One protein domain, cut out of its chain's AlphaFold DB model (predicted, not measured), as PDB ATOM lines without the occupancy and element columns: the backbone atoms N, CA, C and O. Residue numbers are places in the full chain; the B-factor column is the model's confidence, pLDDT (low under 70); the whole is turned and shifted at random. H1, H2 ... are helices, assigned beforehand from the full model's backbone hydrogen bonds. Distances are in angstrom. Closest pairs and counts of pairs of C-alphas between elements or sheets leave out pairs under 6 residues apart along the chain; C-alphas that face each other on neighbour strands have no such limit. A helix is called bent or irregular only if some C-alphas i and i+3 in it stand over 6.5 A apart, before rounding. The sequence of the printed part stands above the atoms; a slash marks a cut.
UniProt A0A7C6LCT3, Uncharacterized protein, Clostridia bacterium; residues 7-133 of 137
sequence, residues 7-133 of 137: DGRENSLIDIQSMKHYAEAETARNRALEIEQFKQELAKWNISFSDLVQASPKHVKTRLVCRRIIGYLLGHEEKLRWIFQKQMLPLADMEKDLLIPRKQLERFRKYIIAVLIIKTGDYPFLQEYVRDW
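Overview. This is residues 7 to 133 of the 137 residues of an uncharacterized protein of Clostridia bacterium (UniProt A0A7C6LCT3). A long helix, H1, sticks out with residues 7 to 26 like a handle from a compact head of shorter helices. In the head, kinked H6 forms the core, with H2, H3, H5, H7 and the far end of H1 packed on it, while H4 turns off the end of H3. The printed part has 127 residues with seven named helices, H1 to H7 in chain order, and no named strand: all helix. The whole is loose, with a radius of gyration of the C-alphas of 19.6 A and spans of 72 by 30 by 27 A.

Arrangement. H1, residues 7 to 44, touches H7, residues 124 to 131, with residues 31 to 35 alone; the closest C-alphas, Arg 31 and Phe 125, are 6.3 A apart. Residues 38 to 42 of H1 touch the hub H6, residues 102 to 120, at a steep tilt of 42 degrees, opposite ways (closest C-alphas Leu 42 and Ala 114, 6.8 A). H6 is irregular, with C-alphas 107 and 110 7.8 A apart and a kink of 58 degrees near residue 110. H6 and H7 form a helical hairpin, closest at C-alphas 118 and 127, 6.1 A. H6 also touches H2, residues 49 to 55 (C-alphas 55 and 108, 5.5 A), H3, residues 60 to 74 (70 and 112, 6.4 A), and H5, residues 91 to 98 (95 and 102, 5.9 A). H4, residues 77 to 86, only just touches H3, only at the corner, with 3 pairs of C-alphas within 8 A, the closest Leu 73 and Leu 80, 6.2 A. Every O i to N i+4 pair is within hydrogen-bond range in H2, H3, H4, H5 and H7, against 33 of 34 in H1 and 13 of 15 in H6.

Along the chain. H1 runs 56.5 A from C-alpha 7 at (62.498, 39.654, 34.947); H6 spans 24.0 A, H3 20.7 A. H7 ends at C-alpha 131, (39.864, 42.145, 74.168).

Size, cuts and confidence. The C-alphas farthest apart, Asp 7 and Lys 96, are 72.4 A apart. The printed part has no cut, and its links are tight. Residues 7 to 11 and 132 to 133 have pLDDT under 70.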
ATOM      1  N   ASP A   7      63.811  39.080  35.324       57.22
ATOM      2  CA  ASP A   7      62.498  39.654  34.947       57.22
ATOM      3  C   ASP A   7      61.274  38.911  35.529       57.22
ATOM      4  O   ASP A   7      60.287  39.515  35.951       57.22
ATOM      5  N   GLY A   8      61.320  37.575  35.592       58.88
ATOM      6  CA  GLY A   8      60.211  36.769  36.124       58.88
ATOM      7  C   GLY A   8      60.043  36.875  37.645       58.88
ATOM      8  O   GLY A   8      58.949  36.657  38.169       58.88
ATOM      9  N   ARG A   9      61.118  37.218  38.368       58.22
ATOM     10  CA  ARG A   9      61.082  37.433  39.820       58.22
ATOM     11  C   ARG A   9      60.549  38.820  40.146       58.22
ATOM     12  O   ARG A   9      59.740  38.943  41.060       58.22
ATOM     13  N   GLU A  10      60.940  39.832  39.378       59.94
ATOM     14  CA  GLU A  10      60.485  41.208  39.574       59.94
ATOM     15  C   GLU A  10      58.973  41.359  39.344       59.94
ATOM     16  O   GLU A  10      58.280  41.900  40.207       59.94
ATOM     17  N   ASN A  11      58.416  40.756  38.285       66.12
ATOM     18  CA  ASN A  11      56.965  40.773  38.059       66.12
ATOM     19  C   ASN A  11      56.185  40.053  39.180       66.12
ATOM     20  O   ASN A  11      55.167  40.548  39.656       66.12
ATOM     21  N   SER A  12      56.699  38.917  39.668       75.50
ATOM     22  CA  SER A  12      56.092  38.194  40.795       75.50
ATOM     23  C   SER A  12      56.129  39.004  42.097       75.50
ATOM     24  O   SER A  12      55.173  38.964  42.871       75.50
ATOM     25  N   LEU A  13      57.202  39.762  42.344       73.38
ATOM     26  CA  LEU A  13      57.320  40.632  43.514       73.38
ATOM     27  C   LEU A  13      56.350  41.819  43.449       73.38
ATOM     28  O   LEU A  13      55.730  42.138  44.465       73.38
ATOM     29  N   ILE A  14      56.172  42.425  42.272       77.31
ATOM     30  CA  ILE A  14      55.215  43.519  42.035       77.31
ATOM     31  C   ILE A  14      53.771  43.034  42.230       77.31
ATOM     32  O   ILE A  14      52.978  43.700  42.901       77.31
ATOM     33  N   ASP A  15      53.433  41.842  41.731       77.94
ATOM     34  CA  ASP A  15      52.119  41.226  41.947       77.94
ATOM     35  C   ASP A  15      51.867  40.945  43.438       77.94
ATOM     36  O   ASP A  15      50.803  41.254  43.974       77.94
ATOM     37  N   ILE A  16      52.866  40.430  44.163       82.75
ATOM     38  CA  ILE A  16      52.761  40.211  45.614       82.75
ATOM     39  C   ILE A  16      52.573  41.534  46.369       82.75
ATOM     40  O   ILE A  16      51.778  41.596  47.309       82.75
ATOM     41  N   GLN A  17      53.288  42.591  45.987       82.50
ATOM     42  CA  GLN A  17      53.163  43.910  46.610       82.50
ATOM     43  C   GLN A  17      51.796  44.545  46.336       82.50
ATOM     44  O   GLN A  17      51.163  45.040  47.268       82.50
ATOM     45  N   SER A  18      51.304  44.488  45.098       83.69
ATOM     46  CA  SER A  18      49.992  45.035  44.738       83.69
ATOM     47  C   SER A  18      48.853  44.312  45.463       83.69
ATOM     48  O   SER A  18      47.984  44.968  46.042       83.69
ATOM     49  N   MET A  19      48.906  42.977  45.547       83.12
ATOM     50  CA  MET A  19      47.952  42.178  46.324       83.12
ATOM     51  C   MET A  19      47.981  42.526  47.816       83.12
ATOM     52  O   MET A  19      46.924  42.647  48.437       83.12
ATOM     53  N   LYS A  20      49.170  42.731  48.401       87.38
ATOM     54  CA  LYS A  20      49.309  43.161  49.804       87.38
ATOM     55  C   LYS A  20      48.688  44.533  50.042       87.38
ATOM     56  O   LYS A  20      47.866  44.669  50.943       87.38
ATOM     57  N   HIS A  21      49.022  45.520  49.212       85.56
ATOM     58  CA  HIS A  21      48.453  46.862  49.325       85.56
ATOM     59  C   HIS A  21      46.928  46.857  49.182       85.56
ATOM     60  O   HIS A  21      46.234  47.541  49.933       85.56
ATOM     61  N   TYR A  22      46.397  46.052  48.261       83.69
ATOM     62  CA  TYR A  22      44.957  45.889  48.100       83.69
ATOM     63  C   TYR A  22      44.306  45.268  49.347       83.69
ATOM     64  O   TYR A  22      43.315  45.794  49.851       83.69
ATOM     65  N   ALA A  23      44.887  44.197  49.896       87.62
ATOM     66  CA  ALA A  23      44.380  43.544  51.103       87.62
ATOM     67  C   ALA A  23      44.412  44.465  52.338       87.62
ATOM     68  O   ALA A  23      43.478  44.470  53.147       87.62
ATOM     69  N   GLU A  24      45.459  45.280  52.481       89.19
ATOM     70  CA  GLU A  24      45.572  46.284  53.543       89.19
ATOM     71  C   GLU A  24      44.511  47.381  53.403       89.19
ATOM     72  O   GLU A  24      43.852  47.738  54.388       89.19
ATOM     73  N   ALA A  25      44.310  47.885  52.182       90.06
ATOM     74  CA  ALA A  25      43.291  48.884  51.881       90.06
ATOM     75  C   ALA A  25      41.881  48.354  52.174       90.06
ATOM     76  O   ALA A  25      41.076  49.051  52.797       90.06
ATOM     77  N   GLU A  26      41.600  47.107  51.802       91.38
ATOM     78  CA  GLU A  26      40.315  46.462  52.071       91.38
ATOM     79  C   GLU A  26      40.091  46.253  53.574       91.38
ATOM     80  O   GLU A  26      39.028  46.563  54.110       91.38
ATOM     81  N   THR A  27      41.126  45.840  54.305       90.44
ATOM     82  CA  THR A  27      41.067  45.728  55.770       90.44
ATOM     83  C   THR A  27      40.802  47.085  56.432       90.44
ATOM     84  O   THR A  27      40.027  47.189  57.384       90.44
ATOM     85  N   ALA A  28      41.432  48.160  55.947       91.00
ATOM     86  CA  ALA A  28      41.167  49.515  56.428       91.00
ATOM     87  C   ALA A  28      39.724  49.958  56.135       91.00
ATOM     88  O   ALA A  28      39.070  50.529  57.010       91.00
ATOM     89  N   ARG A  29      39.208  49.639  54.943       93.31
ATOM     90  CA  ARG A  29      37.822  49.907  54.548       93.31
ATOM     91  C   ARG A  29      36.825  49.180  55.450       93.31
ATOM     92  O   ARG A  29      35.895  49.812  55.950       93.31
ATOM     93  N   ASN A  30      37.049  47.895  55.716       92.44
ATOM     94  CA  ASN A  30      36.174  47.090  56.568       92.44
ATOM     95  C   ASN A  30      36.145  47.605  58.012       92.44
ATOM     96  O   ASN A  30      35.069  47.747  58.589       92.44
ATOM     97  N   ARG A  31      37.296  48.013  58.564       93.44
ATOM     98  CA  ARG A  31      37.355  48.681  59.877       93.44
ATOM     99  C   ARG A  31      36.546  49.976  59.916       93.44
ATOM    100  O   ARG A  31      35.837  50.225  60.887       93.44
ATOM    101  N   ALA A  32      36.645  50.806  58.878       94.12
ATOM    102  CA  ALA A  32      35.896  52.057  58.809       94.12
ATOM    103  C   ALA A  32      34.378  51.816  58.741       94.12
ATOM    104  O   ALA A  32      33.617  52.506  59.420       94.12
ATOM    105  N   LEU A  33      33.946  50.813  57.968       94.94
ATOM    106  CA  LEU A  33      32.542  50.414  57.890       94.94
ATOM    107  C   LEU A  33      32.021  49.939  59.253       94.94
ATOM    108  O   LEU A  33      30.951  50.369  59.679       94.94
ATOM    109  N   GLU A  34      32.800  49.117  59.955       94.81
ATOM    110  CA  GLU A  34      32.451  48.608  61.282       94.81
ATOM    111  C   GLU A  34      32.277  49.745  62.306       94.81
ATOM    112  O   GLU A  34      31.306  49.774  63.063       94.81
ATOM    113  N   ILE A  35      33.175  50.738  62.292       94.44
ATOM    114  CA  ILE A  35      33.080  51.921  63.159       94.44
ATOM    115  C   ILE A  35      31.796  52.711  62.883       94.44
ATOM    116  O   ILE A  35      31.137  53.157  63.826       94.44
ATOM    117  N   GLU A  36      31.421  52.894  61.614       95.50
ATOM    118  CA  GLU A  36      30.201  53.625  61.262       95.50
ATOM    119  C   GLU A  36      28.940  52.834  61.648       95.50
ATOM    120  O   GLU A  36      28.007  53.409  62.208       95.50
ATOM    121  N   GLN A  37      28.926  51.513  61.455       95.75
ATOM    122  CA  GLN A  37      27.840  50.652  61.938       95.75
ATOM    123  C   GLN A  37      27.704  50.723  63.461       95.75
ATOM    124  O   GLN A  37      26.602  50.881  63.989       95.75
ATOM    125  N   PHE A  38      28.823  50.662  64.182       95.75
ATOM    126  CA  PHE A  38      28.829  50.775  65.635       95.75
ATOM    127  C   PHE A  38      28.313  52.138  66.107       95.75
ATOM    128  O   PHE A  38      27.515  52.220  67.039       95.75
ATOM    129  N   LYS A  39      28.700  53.223  65.432       95.44
ATOM    130  CA  LYS A  39      28.192  54.574  65.699       95.44
ATOM    131  C   LYS A  39      26.676  54.666  65.530       95.44
ATOM    132  O   LYS A  39      26.010  55.281  66.363       95.44
ATOM    133  N   GLN A  40      26.131  54.064  64.475       95.38
ATOM    134  CA  GLN A  40      24.686  54.015  64.244       95.38
ATOM    135  C   GLN A  40      23.972  53.218  65.339       95.38
ATOM    136  O   GLN A  40      22.920  53.640  65.817       95.38
ATOM    137  N   GLU A  41      24.561  52.110  65.789       94.50
ATOM    138  CA  GLU A  41      24.012  51.320  66.890       94.50
ATOM    139  C   GLU A  41      24.017  52.113  68.203       94.50
ATOM    140  O   GLU A  41      22.992  52.199  68.873       94.50
ATOM    141  N   LEU A  42      25.121  52.789  68.537       94.69
ATOM    142  CA  LEU A  42      25.209  53.671  69.707       94.69
ATOM    143  C   LEU A  42      24.175  54.804  69.675       94.69
ATOM    144  O   LEU A  42      23.613  55.154  70.717       94.69
ATOM    145  N   ALA A  43      23.888  55.353  68.494       94.56
ATOM    146  CA  ALA A  43      22.896  56.411  68.337       94.56
ATOM    147  C   ALA A  43      21.487  55.950  68.744       94.56
ATOM    148  O   ALA A  43      20.745  56.737  69.331       94.56
ATOM    149  N   LYS A  44      21.141  54.665  68.553       93.50
ATOM    150  CA  LYS A  44      19.873  54.088  69.046       93.50
ATOM    151  C   LYS A  44      19.754  54.158  70.569       93.50
ATOM    152  O   LYS A  44      18.648  54.188  71.090       93.50
ATOM    153  N   TRP A  45      20.880  54.205  71.276       93.00
ATOM    154  CA  TRP A  45      20.962  54.343  72.731       93.00
ATOM    155  C   TRP A  45      21.180  55.791  73.184       93.00
ATOM    156  O   TRP A  45      21.411  56.040  74.369       93.00
ATOM    157  N   ASN A  46      21.132  56.750  72.252       93.62
ATOM    158  CA  ASN A  46      21.465  58.152  72.485       93.62
ATOM    159  C   ASN A  46      22.882  58.331  73.074       93.62
ATOM    160  O   ASN A  46      23.109  59.118  74.001       93.62
ATOM    161  N   ILE A  47      23.832  57.539  72.568       95.25
ATOM    162  CA  ILE A  47      25.244  57.566  72.954       95.25
ATOM    163  C   ILE A  47      26.076  58.038  71.764       95.25
ATOM    164  O   ILE A  47      25.932  57.550  70.646       95.25
ATOM    165  N   SER A  48      26.992  58.967  72.023       95.38
ATOM    166  CA  SER A  48      27.998  59.424  71.063       95.38
ATOM    167  C   SER A  48      29.400  58.915  71.426       95.38
ATOM    168  O   SER A  48      29.661  58.523  72.563       95.38
ATOM    169  N   PHE A  49      30.358  58.965  70.497       93.00
ATOM    170  CA  PHE A  49      31.751  58.623  70.824       93.00
ATOM    171  C   PHE A  49      32.363  59.554  71.880       93.00
ATOM    172  O   PHE A  49      33.121  59.100  72.735       93.00
ATOM    173  N   SER A  50      32.012  60.843  71.876       93.69
ATOM    174  CA  SER A  50      32.469  61.797  72.894       93.69
ATOM    175  C   SER A  50      31.949  61.438  74.287       93.69
ATOM    176  O   SER A  50      32.676  61.590  75.271       93.69
ATOM    177  N   ASP A  51      30.738  60.886  74.381       93.75
ATOM    178  CA  ASP A  51      30.236  60.320  75.629       93.75
ATOM    179  C   ASP A  51      31.063  59.127  76.103       93.75
ATOM    180  O   ASP A  51      31.327  59.001  77.300       93.75
ATOM    181  N   LEU A  52      31.479  58.250  75.185       92.31
ATOM    182  CA  LEU A  52      32.315  57.100  75.527       92.31
ATOM    183  C   LEU A  52      33.674  57.537  76.050       92.31
ATOM    184  O   LEU A  52      34.128  56.993  77.054       92.31
ATOM    185  N   VAL A  53      34.298  58.549  75.449       90.69
ATOM    186  CA  VAL A  53      35.567  59.109  75.943       90.69
ATOM    187  C   VAL A  53      35.416  59.638  77.375       90.69
ATOM    188  O   VAL A  53      36.281  59.402  78.218       90.69
ATOM    189  N   GLN A  54      34.300  60.303  77.685       90.81
ATOM    190  CA  GLN A  54      34.033  60.831  79.027       90.81
ATOM    191  C   GLN A  54      33.699  59.737  80.049       90.81
ATOM    192  O   GLN A  54      34.155  59.794  81.194       90.81
ATOM    193  N   ALA A  55      32.912  58.741  79.640       90.62
ATOM    194  CA  ALA A  55      32.487  57.637  80.489       90.62
ATOM    195  C   ALA A  55      33.556  56.543  80.631       90.62
ATOM    196  O   ALA A  55      33.436  55.699  81.513       90.62
ATOM    197  N   SER A  56      34.600  56.531  79.799       88.94
ATOM    198  CA  SER A  56      35.627  55.486  79.823       88.94
ATOM    199  C   SER A  56      36.389  55.463  81.155       88.94
ATOM    200  O   SER A  56      36.919  56.491  81.593       88.94
ATOM    201  N   PRO A  57      36.494  54.303  81.829       89.62
ATOM    202  CA  PRO A  57      37.194  54.214  83.102       89.62
ATOM    203  C   PRO A  57      38.713  54.310  82.910       89.62
ATOM    204  O   PRO A  57      39.365  53.461  82.302       89.62
ATOM    205  N   LYS A  58      39.284  55.367  83.487       87.56
ATOM    206  CA  LYS A  58      40.703  55.728  83.336       87.56
ATOM    207  C   LYS A  58      41.639  54.916  84.236       87.56
ATOM    208  O   LYS A  58      42.791  54.681  83.886       87.56
ATOM    209  N   HIS A  59      41.143  54.450  85.381       88.62
ATOM    210  CA  HIS A  59      41.939  53.736  86.381       88.62
ATOM    211  C   HIS A  59      41.707  52.223  86.326       88.62
ATOM    212  O   HIS A  59      40.581  51.777  86.100       88.62
ATOM    213  N   VAL A  60      42.756  51.445  86.620       87.06
ATOM    214  CA  VAL A  60      42.735  49.967  86.651       87.06
ATOM    215  C   VAL A  60      41.577  49.444  87.504       87.06
ATOM    216  O   VAL A  60      40.745  48.683  87.017       87.06
ATOM    217  N   LYS A  61      41.452  49.928  88.748       86.69
ATOM    218  CA  LYS A  61      40.385  49.517  89.680       86.69
ATOM    219  C   LYS A  61      38.993  49.661  89.063       86.69
ATOM    220  O   LYS A  61      38.156  48.776  89.178       86.69
ATOM    221  N   THR A  62      38.753  50.767  88.370       88.50
ATOM    222  CA  THR A  62      37.464  51.054  87.740       88.50
ATOM    223  C   THR A  62      37.222  50.196  86.497       88.50
ATOM    224  O   THR A  62      36.090  49.774  86.264       88.50
ATOM    225  N   ARG A  63      38.274  49.882  85.725       89.69
ATOM    226  CA  ARG A  63      38.188  48.919  84.615       89.69
ATOM    227  C   ARG A  63      37.777  47.535  85.108       89.69
ATOM    228  O   ARG A  63      36.888  46.935  84.516       89.69
ATOM    229  N   LEU A  64      38.353  47.068  86.218       89.38
ATOM    230  CA  LEU A  64      37.989  45.783  86.830       89.38
ATOM    231  C   LEU A  64      36.512  45.747  87.249       89.38
ATOM    232  O   LEU A  64      35.823  44.764  86.984       89.38
ATOM    233  N   VAL A  65      36.000  46.837  87.829       90.25
ATOM    234  CA  VAL A  65      34.572  46.968  88.164       90.25
ATOM    235  C   VAL A  65      33.701  46.898  86.905       90.25
ATOM    236  O   VAL A  65      32.757  46.113  86.863       90.25
ATOM    237  N   CYS A  66      34.035  47.658  85.856       91.25
ATOM    238  CA  CYS A  66      33.291  47.632  84.590       91.25
ATOM    239  C   CYS A  66      33.305  46.242  83.952       91.25
ATOM    240  O   CYS A  66      32.265  45.751  83.523       91.25
ATOM    241  N   ARG A  67      34.461  45.571  83.951       90.25
ATOM    242  CA  ARG A  67      34.600  44.197  83.469       90.25
ATOM    243  C   ARG A  67      33.712  43.231  84.246       90.25
ATOM    244  O   ARG A  67      33.037  42.422  83.621       90.25
ATOM    245  N   ARG A  68      33.685  43.321  85.580       91.12
ATOM    246  CA  ARG A  68      32.816  42.483  86.421       91.12
ATOM    247  C   ARG A  68      31.344  42.679  86.060       91.12
ATOM    248  O   ARG A  68      30.622  41.699  85.936       91.12
ATOM    249  N   ILE A  69      30.924  43.925  85.844       91.88
ATOM    250  CA  ILE A  69      29.561  44.251  85.413       91.88
ATOM    251  C   ILE A  69      29.250  43.644  84.041       91.88
ATOM    252  O   ILE A  69      28.236  42.976  83.876       91.88
ATOM    253  N   ILE A  70      30.124  43.862  83.058       91.88
ATOM    254  CA  ILE A  70      29.935  43.373  81.688       91.88
ATOM    255  C   ILE A  70      29.893  41.843  81.668       91.88
ATOM    256  O   ILE A  70      28.975  41.276  81.088       91.88
ATOM    257  N   GLY A  71      30.832  41.174  82.340       91.38
ATOM    258  CA  GLY A  71      30.862  39.714  82.437       91.38
ATOM    259  C   GLY A  71      29.622  39.147  83.125       91.38
ATOM    260  O   GLY A  71      29.068  38.154  82.666       91.38
ATOM    261  N   TYR A  72      29.135  39.818  84.173       91.31
ATOM    262  CA  TYR A  72      27.879  39.455  84.818       91.31
ATOM    263  C   TYR A  72      26.695  39.515  83.849       91.31
ATOM    264  O   TYR A  72      25.928  38.561  83.768       91.31
ATOM    265  N   LEU A  73      26.560  40.604  83.089       91.56
ATOM    266  CA  LEU A  73      25.465  40.759  82.130       91.56
ATOM    267  C   LEU A  73      25.579  39.743  80.984       91.56
ATOM    268  O   LEU A  73      24.594  39.089  80.672       91.56
ATOM    269  N   LEU A  74      26.780  39.535  80.434       90.56
ATOM    270  CA  LEU A  74      27.050  38.519  79.405       90.56
ATOM    271  C   LEU A  74      26.721  37.089  79.857       90.56
ATOM    272  O   LEU A  74      26.323  36.278  79.031       90.56
ATOM    273  N   GLY A  75      26.827  36.790  81.153       90.88
ATOM    274  CA  GLY A  75      26.426  35.497  81.713       90.88
ATOM    275  C   GLY A  75      24.915  35.310  81.915       90.88
ATOM    276  O   GLY A  75      24.497  34.208  82.253       90.88
ATOM    277  N   HIS A  76      24.095  36.352  81.738       91.06
ATOM    278  CA  HIS A  76      22.646  36.312  81.977       91.06
ATOM    279  C   HIS A  76      21.876  36.771  80.733       91.06
ATOM    280  O   HIS A  76      21.434  37.920  80.640       91.06
ATOM    281  N   GLU A  77      21.674  35.858  79.781       88.50
ATOM    282  CA  GLU A  77      21.038  36.173  78.496       88.50
ATOM    283  C   GLU A  77      19.659  36.829  78.621       88.50
ATOM    284  O   GLU A  77      19.330  37.728  77.852       88.50
ATOM    285  N   GLU A  78      18.838  36.405  79.585       89.12
ATOM    286  CA  GLU A  78      17.508  36.989  79.788       89.12
ATOM    287  C   GLU A  78      17.591  38.465  80.185       89.12
ATOM    288  O   GLU A  78      16.858  39.299  79.648       89.12
ATOM    289  N   LYS A  79      18.540  38.807  81.067       87.88
ATOM    290  CA  LYS A  79      18.789  40.196  81.470       87.88
ATOM    291  C   LYS A  79      19.298  41.015  80.291       87.88
ATOM    292  O   LYS A  79      18.844  42.139  80.101       87.88
ATOM    293  N   LEU A  80      20.188  40.455  79.470       90.56
ATOM    294  CA  LEU A  80      20.638  41.117  78.246       90.56
ATOM    295  C   LEU A  80      19.491  41.369  77.278       90.56
ATOM    296  O   LEU A  80      19.304  42.509  76.866       90.56
ATOM    297  N   ARG A  81      18.695  40.346  76.950       90.06
ATOM    298  CA  ARG A  81      17.536  40.498  76.061       90.06
ATOM    299  C   ARG A  81      16.615  41.607  76.553       90.06
ATOM    300  O   ARG A  81      16.235  42.471  75.768       90.06
ATOM    301  N   TRP A  82      16.325  41.638  77.853       91.44
ATOM    302  CA  TRP A  82      15.524  42.702  78.448       91.44
ATOM    303  C   TRP A  82      16.179  44.085  78.307       91.44
ATOM    304  O   TRP A  82      15.505  45.031  77.904       91.44
ATOM    305  N   ILE A  83      17.487  44.204  78.570       91.06
ATOM    306  CA  ILE A  83      18.244  45.457  78.420       91.06
ATOM    307  C   ILE A  83      18.161  45.967  76.982       91.06
ATOM    308  O   ILE A  83      17.837  47.134  76.784       91.06
ATOM    309  N   PHE A  84      18.404  45.113  75.986       89.38
ATOM    310  CA  PHE A  84      18.353  45.494  74.572       89.38
ATOM    311  C   PHE A  84      16.930  45.827  74.102       89.38
ATOM    312  O   PHE A  84      16.753  46.766  73.333       89.38
ATOM    313  N   GLN A  85      15.905  45.126  74.599       90.62
ATOM    314  CA  GLN A  85      14.502  45.411  74.268       90.62
ATOM    315  C   GLN A  85      13.979  46.701  74.906       90.62
ATOM    316  O   GLN A  85      13.201  47.426  74.291       90.62
ATOM    317  N   LYS A  86      14.352  46.974  76.161       90.38
ATOM    318  CA  LYS A  86      13.897  48.155  76.912       90.38
ATOM    319  C   LYS A  86      14.827  49.353  76.776       90.38
ATOM    320  O   LYS A  86      14.481  50.431  77.248       90.38
ATOM    321  N   GLN A  87      16.003  49.151  76.187       87.62
ATOM    322  CA  GLN A  87      17.105  50.111  76.138       87.62
ATOM    323  C   GLN A  87      17.431  50.727  77.509       87.62
ATOM    324  O   GLN A  87      17.759  51.907  77.634       87.62
ATOM    325  N   MET A  88      17.332  49.917  78.566       86.00
ATOM    326  CA  MET A  88      17.457  50.370  79.949       86.00
ATOM    327  C   MET A  88      18.325  49.410  80.755       86.00
ATOM    328  O   MET A  88      18.126  48.200  80.710       86.00
ATOM    329  N   LEU A  89      19.274  49.948  81.528       84.50
ATOM    330  CA  LEU A  89      20.035  49.151  82.492       84.50
ATOM    331  C   LEU A  89      19.254  49.025  83.808       84.50
ATOM    332  O   LEU A  89      18.887  50.056  84.382       84.50
ATOM    333  N   PRO A  90      19.055  47.806  84.340       84.56
ATOM    334  CA  PRO A  90      18.393  47.589  85.622       84.56
ATOM    335  C   PRO A  90      19.364  47.875  86.780       84.56
ATOM    336  O   PRO A  90      19.860  46.975  87.451       84.56
ATOM    337  N   LEU A  91      19.669  49.157  87.009       86.81
ATOM    338  CA  LEU A  91      20.692  49.589  87.973       86.81
ATOM    339  C   LEU A  91      20.417  49.106  89.402       86.81
ATOM    340  O   LEU A  91      21.356  48.762  90.112       86.81
ATOM    341  N   ALA A  92      19.146  49.082  89.815       84.19
ATOM    342  CA  ALA A  92      18.749  48.647  91.152       84.19
ATOM    343  C   ALA A  92      19.006  47.149  91.377       84.19
ATOM    344  O   ALA A  92      19.453  46.756  92.452       84.19
ATOM    345  N   ASP A  93      18.765  46.324  90.357       84.62
ATOM    346  CA  ASP A  93      19.019  44.884  90.433       84.62
ATOM    347  C   ASP A  93      20.525  44.621  90.418       84.62
ATOM    348  O   ASP A  93      21.048  43.883  91.244       84.62
ATOM    349  N   MET A  94      21.254  45.324  89.548       87.38
ATOM    350  CA  MET A  94      22.710  45.218  89.463       87.38
ATOM    351  C   MET A  94      23.418  45.668  90.745       87.38
ATOM    352  O   MET A  94      24.428  45.076  91.117       87.38
ATOM    353  N   GLU A  95      22.922  46.704  91.424       88.75
ATOM    354  CA  GLU A  95      23.467  47.152  92.710       88.75
ATOM    355  C   GLU A  95      23.358  46.053  93.773       88.75
ATOM    356  O   GLU A  95      24.337  45.791  94.475       88.75
ATOM    357  N   LYS A  96      22.215  45.357  93.836       87.62
ATOM    358  CA  LYS A  96      22.000  44.224  94.748       87.62
ATOM    359  C   LYS A  96      22.872  43.024  94.384       87.62
ATOM    360  O   LYS A  96      23.526  42.466  95.259       87.62
ATOM    361  N   ASP A  97      22.915  42.667  93.103       87.56
ATOM    362  CA  ASP A  97      23.597  41.459  92.628       87.56
ATOM    363  C   ASP A  97      25.129  41.597  92.656       87.56
ATOM    364  O   ASP A  97      25.853  40.626  92.883       87.56
ATOM    365  N   LEU A  98      25.655  42.805  92.420       88.00
ATOM    366  CA  LEU A  98      27.097  43.044  92.287       88.00
ATOM    367  C   LEU A  98      27.726  43.759  93.484       88.00
ATOM    368  O   LEU A  98      28.959  43.787  93.574       88.00
ATOM    369  N   LEU A  99      26.919  44.315  94.395       89.94
ATOM    370  CA  LEU A  99      27.369  45.170  95.503       89.94
ATOM    371  C   LEU A  99      28.186  46.376  95.005       89.94
ATOM    372  O   LEU A  99      29.167  46.795  95.621       89.94
ATOM    373  N   ILE A 100      27.809  46.914  93.842       88.94
ATOM    374  CA  ILE A 100      28.442  48.091  93.241       88.94
ATOM    375  C   ILE A 100      27.515  49.285  93.457       88.94
ATOM    376  O   ILE A 100      26.357  49.211  93.045       88.94
ATOM    377  N   PRO A 101      28.006  50.406  94.022       89.81
ATOM    378  CA  PRO A 101      27.167  51.570  94.272       89.81
ATOM    379  C   PRO A 101      26.509  52.083  92.994       89.81
ATOM    380  O   PRO A 101      27.191  52.284  91.980       89.81
ATOM    381  N   ARG A 102      25.218  52.416  93.065       88.50
ATOM    382  CA  ARG A 102      24.453  52.955  91.932       88.50
ATOM    383  C   ARG A 102      25.139  54.120  91.221       88.50
ATOM    384  O   ARG A 102      25.191  54.149  89.995       88.50
ATOM    385  N   LYS A 103      25.758  55.037  91.974       88.56
ATOM    386  CA  LYS A 103      26.507  56.181  91.418       88.56
ATOM    387  C   LYS A 103      27.643  55.753  90.480       88.56
ATOM    388  O   LYS A 103      27.935  56.451  89.510       88.56
ATOM    389  N   GLN A 104      28.301  54.623  90.754       88.38
ATOM    390  CA  GLN A 104      29.318  54.083  89.849       88.38
ATOM    391  C   GLN A 104      28.680  53.483  88.596       88.38
ATOM    392  O   GLN A 104      29.134  53.785  87.495       88.38
ATOM    393  N   LEU A 105      27.610  52.695  88.745       89.69
ATOM    394  CA  LEU A 105      26.889  52.116  87.607       89.69
ATOM    395  C   LEU A 105      26.378  53.204  86.651       89.69
ATOM    396  O   LEU A 105      26.587  53.113  85.444       89.69
ATOM    397  N   GLU A 106      25.789  54.275  87.187       90.25
ATOM    398  CA  GLU A 106      25.297  55.410  86.399       90.25
ATOM    399  C   GLU A 106      26.418  56.128  85.646       90.25
ATOM    400  O   GLU A 106      26.262  56.441  84.464       90.25
ATOM    401  N   ARG A 107      27.572  56.331  86.292       90.50
ATOM    402  CA  ARG A 107      28.742  56.968  85.672       90.50
ATOM    403  C   ARG A 107      29.264  56.177  84.473       90.50
ATOM    404  O   ARG A 107      29.640  56.776  83.469       90.50
ATOM    405  N   PHE A 108      29.287  54.850  84.576       91.69
ATOM    406  CA  PHE A 108      29.837  53.970  83.543       91.69
ATOM    407  C   PHE A 108      28.773  53.395  82.604       91.69
ATOM    408  O   PHE A 108      29.122  52.641  81.702       91.69
ATOM    409  N   ARG A 109      27.492  53.767  82.750       92.75
ATOM    410  CA  ARG A 109      26.377  53.166  81.994       92.75
ATOM    411  C   ARG A 109      26.604  53.171  80.483       92.75
ATOM    412  O   ARG A 109      26.437  52.143  79.839       92.75
ATOM    413  N   LYS A 110      27.040  54.310  79.930       93.56
ATOM    414  CA  LYS A 110      27.252  54.480  78.484       93.56
ATOM    415  C   LYS A 110      28.401  53.598  78.000       93.56
ATOM    416  O   LYS A 110      28.301  52.965  76.958       93.56
ATOM    417  N   TYR A 111      29.457  53.517  78.807       93.81
ATOM    418  CA  TYR A 111      30.594  52.651  78.545       93.81
ATOM    419  C   TYR A 111      30.197  51.163  78.579       93.81
ATOM    420  O   TYR A 111      30.536  50.414  77.669       93.81
ATOM    421  N   ILE A 112      29.437  50.744  79.595       93.56
ATOM    422  CA  ILE A 112      28.958  49.361  79.736       93.56
ATOM    423  C   ILE A 112      28.095  48.973  78.532       93.56
ATOM    424  O   ILE A 112      28.369  47.948  77.920       93.56
ATOM    425  N   ILE A 113      27.116  49.805  78.153       93.81
ATOM    426  CA  ILE A 113      26.266  49.575  76.971       93.81
ATOM    427  C   ILE A 113      27.121  49.413  75.712       93.81
ATOM    428  O   ILE A 113      26.932  48.458  74.967       93.81
ATOM    429  N   ALA A 114      28.081  50.311  75.492       94.44
ATOM    430  CA  ALA A 114      28.948  50.260  74.321       94.44
ATOM    431  C   ALA A 114      29.731  48.947  74.228       94.44
ATOM    432  O   ALA A 114      29.775  48.336  73.165       94.44
ATOM    433  N   VAL A 115      30.302  48.474  75.338       93.38
ATOM    434  CA  VAL A 115      31.008  47.186  75.335       93.38
ATOM    435  C   VAL A 115      30.048  46.018  75.143       93.38
ATOM    436  O   VAL A 115      30.405  45.071  74.450       93.38
ATOM    437  N   LEU A 116      28.840  46.072  75.712       93.19
ATOM    438  CA  LEU A 116      27.831  45.040  75.469       93.19
ATOM    439  C   LEU A 116      27.489  44.951  73.985       93.19
ATOM    440  O   LEU A 116      27.574  43.859  73.444       93.19
ATOM    441  N   ILE A 117      27.220  46.079  73.322       93.62
ATOM    442  CA  ILE A 117      26.963  46.131  71.875       93.62
ATOM    443  C   ILE A 117      28.118  45.492  71.093       93.62
ATOM    444  O   ILE A 117      27.874  44.645  70.242       93.62
ATOM    445  N   ILE A 118      29.372  45.837  71.414       93.62
ATOM    446  CA  ILE A 118      30.549  45.258  70.741       93.62
ATOM    447  C   ILE A 118      30.628  43.740  70.957       93.62
ATOM    448  O   ILE A 118      30.964  42.998  70.038       93.62
ATOM    449  N   LYS A 119      30.343  43.263  72.175       90.94
ATOM    450  CA  LYS A 119      30.465  41.842  72.543       90.94
ATOM    451  C   LYS A 119      29.303  40.978  72.058       90.94
ATOM    452  O   LYS A 119      29.507  39.784  71.882       90.94
ATOM    453  N   THR A 120      28.113  41.546  71.883       91.31
ATOM    454  CA  THR A 120      26.928  40.819  71.403       91.31
ATOM    455  C   THR A 120      26.670  41.010  69.909       91.31
ATOM    456  O   THR A 120      25.877  40.265  69.345       91.31
ATOM    457  N   GLY A 121      27.278  42.019  69.283       88.88
ATOM    458  CA  GLY A 121      27.168  42.298  67.852       88.88
ATOM    459  C   GLY A 121      28.300  41.694  67.019       88.88
ATOM    460  O   GLY A 121      29.274  41.158  67.554       88.88
ATOM    461  N   ASP A 122      28.168  41.817  65.700       90.62
ATOM    462  CA  ASP A 122      29.158  41.356  64.722       90.62
ATOM    463  C   ASP A 122      30.183  42.461  64.438       90.62
ATOM    464  O   ASP A 122      30.064  43.240  63.495       90.62
ATOM    465  N   TYR A 123      31.143  42.575  65.352       92.81
ATOM    466  CA  TYR A 123      32.150  43.630  65.351       92.81
ATOM    467  C   TYR A 123      33.557  43.036  65.551       92.81
ATOM    468  O   TYR A 123      34.165  43.239  66.608       92.81
ATOM    469  N   PRO A 124      34.069  42.217  64.612       90.69
ATOM    470  CA  PRO A 124      35.309  41.469  64.808       90.69
ATOM    471  C   PRO A 124      36.520  42.376  65.060       90.69
ATOM    472  O   PRO A 124      37.319  42.074  65.953       90.69
ATOM    473  N   PHE A 125      36.640  43.508  64.355       90.56
ATOM    474  CA  PHE A 125      37.765  44.421  64.553       90.56
ATOM    475  C   PHE A 125      37.665  45.135  65.908       90.56
ATOM    476  O   PHE A 125      38.635  45.170  66.665       90.56
ATOM    477  N   LEU A 126      36.497  45.669  66.280       90.56
ATOM    478  CA  LEU A 126      36.297  46.331  67.576       90.56
ATOM    479  C   LEU A 126      36.422  45.348  68.744       90.56
ATOM    480  O   LEU A 126      36.944  45.709  69.802       90.56
ATOM    481  N   GLN A 127      35.986  44.100  68.577       90.38
ATOM    482  CA  GLN A 127      36.160  43.062  69.588       90.38
ATOM    483  C   GLN A 127      37.633  42.769  69.868       90.38
ATOM    484  O   GLN A 127      37.965  42.502  71.028       90.38
ATOM    485  N   GLU A 128      38.498  42.829  68.854       87.44
ATOM    486  CA  GLU A 128      39.949  42.715  69.008       87.44
ATOM    487  C   GLU A 128      40.500  43.872  69.853       87.44
ATOM    488  O   GLU A 128      41.138  43.628  70.878       87.44
ATOM    489  N   TYR A 129      40.131  45.119  69.537       84.44
ATOM    490  CA  TYR A 129      40.542  46.299  70.316       84.44
ATOM    491  C   TYR A 129      40.078  46.263  71.781       84.44
ATOM    492  O   TYR A 129      40.772  46.750  72.675       84.44
ATOM    493  N   VAL A 130      38.898  45.700  72.053       82.81
ATOM    494  CA  VAL A 130      38.325  45.630  73.408       82.81
ATOM    495  C   VAL A 130      38.807  44.393  74.183       82.81
ATOM    496  O   VAL A 130      38.641  44.331  75.402       82.81
ATOM    497  N   ARG A 131      39.412  43.395  73.527       73.69
ATOM    498  CA  ARG A 131      39.864  42.145  74.168       73.69
ATOM    499  C   ARG A 131      40.920  42.391  75.245       73.69
ATOM    500  O   ARG A 131      40.797  41.854  76.345       73.69
ATOM    501  N   ASP A 132      41.877  43.264  74.960       64.94
ATOM    502  CA  ASP A 132      43.004  43.559  75.855       64.94
ATOM    503  C   ASP A 132      42.658  44.578  76.947       64.94
ATOM    504  O   ASP A 132      43.461  44.913  77.822       64.94
ATOM    505  N   TRP A 133      41.425  45.075  76.940       62.53
ATOM    506  CA  TRP A 133      41.009  46.130  77.835       62.53
ATOM    507  C   TRP A 133      40.768  45.589  79.256       62.53
ATOM    508  O   TRP A 133      39.717  45.033  79.594       62.53
TER     509      TRP A 133